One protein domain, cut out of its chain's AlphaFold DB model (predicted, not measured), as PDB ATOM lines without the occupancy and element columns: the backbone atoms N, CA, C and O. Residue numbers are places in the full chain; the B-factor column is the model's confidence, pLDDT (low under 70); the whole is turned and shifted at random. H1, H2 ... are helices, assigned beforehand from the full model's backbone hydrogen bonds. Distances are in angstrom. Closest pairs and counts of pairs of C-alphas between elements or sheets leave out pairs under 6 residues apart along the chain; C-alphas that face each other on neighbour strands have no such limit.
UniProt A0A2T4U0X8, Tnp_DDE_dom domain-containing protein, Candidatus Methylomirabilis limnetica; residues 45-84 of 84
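What this domain is: This is residues 45 to 84 of the 84 residues of the protein "Tnp_DDE_dom domain-containing protein" of Candidatus Methylomirabilis limnetica (UniProt A0A2T4U0X8). One long helix, H1, makes most of a rod, and a short second helix, H2, sits beyond its end, past an outstretched link, with no packing between the two. Residues 45 to 47, before H1, fold back toward its first turns. The printed part has 40 residues with two named helices, H1 then H2, and no named strand; the class is all helix. The whole is extended, with a radius of gyration of the C-alphas of 15.8 A and spans of 50 by 17 by 10 A.

How they stand to each other: H1, residues 49 to 70, and H2, residues 76 to 81, are apart. Five residues between them form a tight link. In both helices every O i to N i+4 pair is within hydrogen-bond range. Residues 57 to 64 of H1 stand free, and so do residues 74 to 84, of which 76 to 81 belong to H2.

Where its parts are: H1 is 31.5 A long, from C-alpha 49 at (4.819, 41.401, 103.427) to C-alpha 70 at (31.147, 40.300, 86.256). H2 is 8.7 A long and ends at C-alpha 81 at (25.451, 47.742, 66.908).

The domain as a whole: The two C-alphas farthest apart, those of Gly 48 and Gly 84, are 50.5 A apart. The printed part has no cut. The mean pLDDT of the printed part is 89.8, and residue 84, the chain's last, is under 70.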
ATOM      1  N   TRP A  45      14.354  46.662 106.120       90.50
ATOM      2  CA  TRP A  45      14.016  47.985 106.634       90.50
ATOM      3  C   TRP A  45      12.511  48.224 106.597       90.50
ATOM      4  O   TRP A  45      11.954  48.819 107.522       90.50
ATOM      5  N   LEU A  46      11.843  47.709 105.566       93.56
ATOM      6  CA  LEU A  46      10.404  47.841 105.421       93.56
ATOM      7  C   LEU A  46       9.652  46.810 106.273       93.56
ATOM      8  O   LEU A  46      10.161  45.744 106.639       93.56
ATOM      9  N   ARG A  47       8.403  47.140 106.614       94.31
ATOM     10  CA  ARG A  47       7.497  46.277 107.383       94.31
ATOM     11  C   ARG A  47       6.252  45.965 106.562       94.31
ATOM     12  O   ARG A  47       5.789  46.783 105.779       94.31
ATOM     13  N   GLY A  48       5.701  44.772 106.770       94.44
ATOM     14  CA  GLY A  48       4.594  44.251 105.968       94.44
ATOM     15  C   GLY A  48       5.082  43.476 104.742       94.44
ATOM     16  O   GLY A  48       6.073  43.832 104.106       94.44
ATOM     17  N   LEU A  49       4.383  42.383 104.425       94.38
ATOM     18  CA  LEU A  49       4.819  41.401 103.427       94.38
ATOM     19  C   LEU A  49       5.044  42.027 102.044       94.38
ATOM     20  O   LEU A  49       6.065  41.767 101.417       94.38
ATOM     21  N   GLN A  50       4.121  42.879 101.597       95.81
ATOM     22  CA  GLN A  50       4.192  43.522 100.285       95.81
ATOM     23  C   GLN A  50       5.421  44.434 100.149       95.81
ATOM     24  O   GLN A  50       6.106  44.414  99.130       95.81
ATOM     25  N   GLN A  51       5.736  45.207 101.188       94.31
ATOM     26  CA  GLN A  51       6.872  46.126 101.156       94.31
ATOM     27  C   GLN A  51       8.203  45.362 101.207       94.31
ATOM     28  O   GLN A  51       9.109  45.638 100.425       94.31
ATOM     29  N   VAL A  52       8.286  44.333 102.060       95.19
ATOM     30  CA  VAL A  52       9.452  43.438 102.135       95.19
ATOM     31  C   VAL A  52       9.678  42.700 100.813       95.19
ATOM     32  O   VAL A  52      10.821  42.518 100.406       95.19
ATOM     33  N   GLN A  53       8.617  42.309 100.098       94.44
ATOM     34  CA  GLN A  53       8.740  41.721  98.759       94.44
ATOM     35  C   GLN A  53       9.364  42.695  97.751       94.44
ATOM     36  O   GLN A  53      10.199  42.280  96.944       94.44
ATOM     37  N   GLY A  54       9.002  43.980  97.811       95.50
ATOM     38  CA  GLY A  54       9.632  45.024  97.001       95.50
ATOM     39  C   GLY A  54      11.118  45.188  97.326       95.50
ATOM     40  O   GLY A  54      11.958  45.135  96.428       95.50
ATOM     41  N   GLU A  55      11.456  45.296  98.615       94.56
ATOM     42  CA  GLU A  55      12.844  45.391  99.088       94.56
ATOM     43  C   GLU A  55      13.668  44.171  98.646       94.56
ATOM     44  O   GLU A  55      14.754  44.308  98.080       94.56
ATOM     45  N   TRP A  56      13.123  42.968  98.819       93.94
ATOM     46  CA  TRP A  56      13.751  41.728  98.373       93.94
ATOM     47  C   TRP A  56      13.974  41.698  96.855       93.94
ATOM     48  O   TRP A  56      15.056  41.329  96.394       93.94
ATOM     49  N   SER A  57      12.994  42.148  96.067       94.62
ATOM     50  CA  SER A  57      13.107  42.214  94.604       94.62
ATOM     51  C   SER A  57      14.216  43.167  94.156       94.62
ATOM     52  O   SER A  57      14.957  42.860  93.217       94.62
ATOM     53  N   LEU A  58      14.393  44.291  94.857       94.81
ATOM     54  CA  LEU A  58      15.492  45.223  94.612       94.81
ATOM     55  C   LEU A  58      16.856  44.580  94.915       94.81
ATOM     56  O   LEU A  58      17.776  44.642  94.093       94.81
ATOM     57  N   TRP A  59      16.986  43.892  96.049       94.62
ATOM     58  CA  TRP A  59      18.202  43.152  96.401       94.62
ATOM     59  C   TRP A  59      18.561  42.073  95.375       94.62
ATOM     60  O   TRP A  59      19.715  41.999  94.933       94.62
ATOM     61  N   CYS A  60      17.577  41.286  94.934       93.31
ATOM     62  CA  CYS A  60      17.747  40.299  93.868       93.31
ATOM     63  C   CYS A  60      18.165  40.946  92.545       93.31
ATOM     64  O   CYS A  60      19.075  40.449  91.882       93.31
ATOM     65  N   SER A  61      17.564  42.078  92.181       95.44
ATOM     66  CA  SER A  61      17.893  42.790  90.943       95.44
ATOM     67  C   SER A  61      19.339  43.277  90.950       95.44
ATOM     68  O   SER A  61      20.092  42.987  90.023       95.44
ATOM     69  N   THR A  62      19.783  43.925  92.032       95.06
ATOM     70  CA  THR A  62      21.181  44.379  92.146       95.06
ATOM     71  C   THR A  62      22.171  43.212  92.165       95.06
ATOM     72  O   THR A  62      23.267  43.324  91.619       95.06
ATOM     73  N   HIS A  63      21.793  42.073  92.756       92.75
ATOM     74  CA  HIS A  63      22.615  40.862  92.744       92.75
ATOM     75  C   HIS A  63      22.788  40.311  91.324       92.75
ATOM     76  O   HIS A  63      23.907  40.014  90.902       92.75
ATOM     77  N   ASN A  64      21.690  40.221  90.573       92.62
ATOM     78  CA  ASN A  64      21.698  39.732  89.199       92.62
ATOM     79  C   ASN A  64      22.485  40.665  88.274       92.62
ATOM     80  O   ASN A  64      23.303  40.188  87.489       92.62
ATOM     81  N   LEU A  65      22.315  41.983  88.412       93.50
ATOM     82  CA  LEU A  65      23.083  42.975  87.654       93.50
ATOM     83  C   LEU A  65      24.589  42.839  87.896       93.50
ATOM     84  O   LEU A  65      25.363  42.814  86.942       93.50
ATOM     85  N   LEU A  66      25.010  42.667  89.152       93.38
ATOM     86  CA  LEU A  66      26.421  42.462  89.482       93.38
ATOM     87  C   LEU A  66      26.981  41.182  88.845       93.38
ATOM     88  O   LEU A  66      28.131  41.166  88.407       93.38
ATOM     89  N   LYS A  67      26.182  40.111  88.763       92.62
ATOM     90  CA  LYS A  67      26.582  38.877  88.072       92.62
ATOM     91  C   LYS A  67      26.732  39.086  86.569       92.62
ATOM     92  O   LYS A  67      27.723  38.630  86.011       92.62
ATOM     93  N   LEU A  68      25.789  39.781  85.932       94.25
ATOM     94  CA  LEU A  68      25.866  40.099  84.503       94.25
ATOM     95  C   LEU A  68      27.099  40.949  84.190       94.25
ATOM     96  O   LEU A  68      27.836  40.638  83.258       94.25
ATOM     97  N   TRP A  69      27.366  41.966  85.011       92.69
ATOM     98  CA  TRP A  69      28.548  42.812  84.864       92.69
ATOM     99  C   TRP A  69      29.851  42.014  85.014       92.69
ATOM    100  O   TRP A  69      30.714  42.084  84.145       92.69
ATOM    101  N   ARG A  70      29.970  41.173  86.053       93.25
ATOM    102  CA  ARG A  70      31.147  40.300  86.256       93.25
ATOM    103  C   ARG A  70      31.341  39.277  85.140       93.25
ATOM    104  O   ARG A  70      32.471  38.905  84.856       93.25
ATOM    105  N   ALA A  71      30.255  38.819  84.524       94.25
ATOM    106  CA  ALA A  71      30.302  37.902  83.390       94.25
ATOM    107  C   ALA A  71      30.673  38.595  82.066       94.25
ATOM    108  O   ALA A  71      30.733  37.924  81.038       94.25
ATOM    109  N   GLY A  72      30.870  39.922  82.056       91.88
ATOM    110  CA  GLY A  72      31.091  40.678  80.823       91.88
ATOM    111  C   GLY A  72      29.894  40.595  79.874       91.88
ATOM    112  O   GLY A  72      30.061  40.598  78.654       91.88
ATOM    113  N   PHE A  73      28.680  40.450  80.417       91.62
ATOM    114  CA  PHE A  73      27.488  40.279  79.603       91.62
ATOM    115  C   PHE A  73      27.231  41.540  78.773       91.62
ATOM    116  O   PHE A  73      26.812  42.574  79.288       91.62
ATOM    117  N   VAL A  74      27.443  41.425  77.463       86.25
ATOM    118  CA  VAL A  74      27.032  42.431  76.485       86.25
ATOM    119  C   VAL A  74      25.714  41.971  75.865       86.25
ATOM    120  O   VAL A  74      25.676  40.881  75.281       86.25
ATOM    121  N   PRO A  75      24.635  42.769  75.958       86.38
ATOM    122  CA  PRO A  75      23.374  42.441  75.311       86.38
ATOM    123  C   PRO A  75      23.571  42.245  73.806       86.38
ATOM    124  O   PRO A  75      24.263  43.034  73.164       86.38
ATOM    125  N   ALA A  76      22.918  41.238  73.223       85.38
ATOM    126  CA  ALA A  76      23.046  40.927  71.795       85.38
ATOM    127  C   ALA A  76      22.758  42.145  70.897       85.38
ATOM    128  O   ALA A  76      23.466  42.365  69.921       85.38
ATOM    129  N   ARG A  77      21.788  42.988  71.283       86.19
ATOM    130  CA  ARG A  77      21.488  44.255  70.598       86.19
ATOM    131  C   ARG A  77      22.687  45.212  70.579       86.19
ATOM    132  O   ARG A  77      22.979  45.779  69.537       86.19
ATOM    133  N   VAL A  78      23.377  45.383  71.707       82.25
ATOM    134  CA  VAL A  78      24.561  46.260  71.803       82.25
ATOM    135  C   VAL A  78      25.729  45.670  71.017       82.25
ATOM    136  O   VAL A  78      26.434  46.396  70.328       82.25
ATOM    137  N   ARG A  79      25.898  44.344  71.058       80.19
ATOM    138  CA  ARG A  79      26.922  43.647  70.273       80.19
ATOM    139  C   ARG A  79      26.709  43.833  68.769       80.19
ATOM    140  O   ARG A  79      27.665  44.134  68.067       80.19
ATOM    141  N   ALA A  80      25.471  43.705  68.293       80.44
ATOM    142  CA  ALA A  80      25.132  43.892  66.883       80.44
ATOM    143  C   ALA A  80      25.419  45.322  66.392       80.44
ATOM    144  O   ALA A  80      25.922  45.489  65.290       80.44
ATOM    145  N   LEU A  81      25.165  46.337  67.226       82.31
ATOM    146  CA  LEU A  81      25.451  47.742  66.908       82.31
ATOM    147  C   LEU A  81      26.949  48.089  66.901       82.31
ATOM    148  O   LEU A  81      27.329  49.058  66.263       82.31
ATOM    149  N   ALA A  82      27.787  47.331  67.612       72.56
ATOM    150  CA  ALA A  82      29.236  47.550  67.664       72.56
ATOM    151  C   ALA A  82      30.018  46.788  66.573       72.56
ATOM    152  O   ALA A  82      31.238  46.899  66.514       72.56
ATOM    153  N   SER A  83      29.332  45.968  65.767       70.56
ATOM    154  CA  SER A  83      29.938  45.077  64.760       70.56
ATOM    155  C   SER A  83      29.744  45.560  63.313       70.56
ATOM    156  O   SER A  83      30.117  44.836  62.391       70.56
ATOM    157  N   GLY A  84      29.127  46.728  63.111       56.38
ATOM    158  CA  GLY A  84      28.951  47.394  61.816       56.38
ATOM    159  C   GLY A  84      29.477  48.816  61.882       56.38
ATOM    160  O   GLY A  84      29.883  49.317  60.814       56.38
TER     161      GLY A  84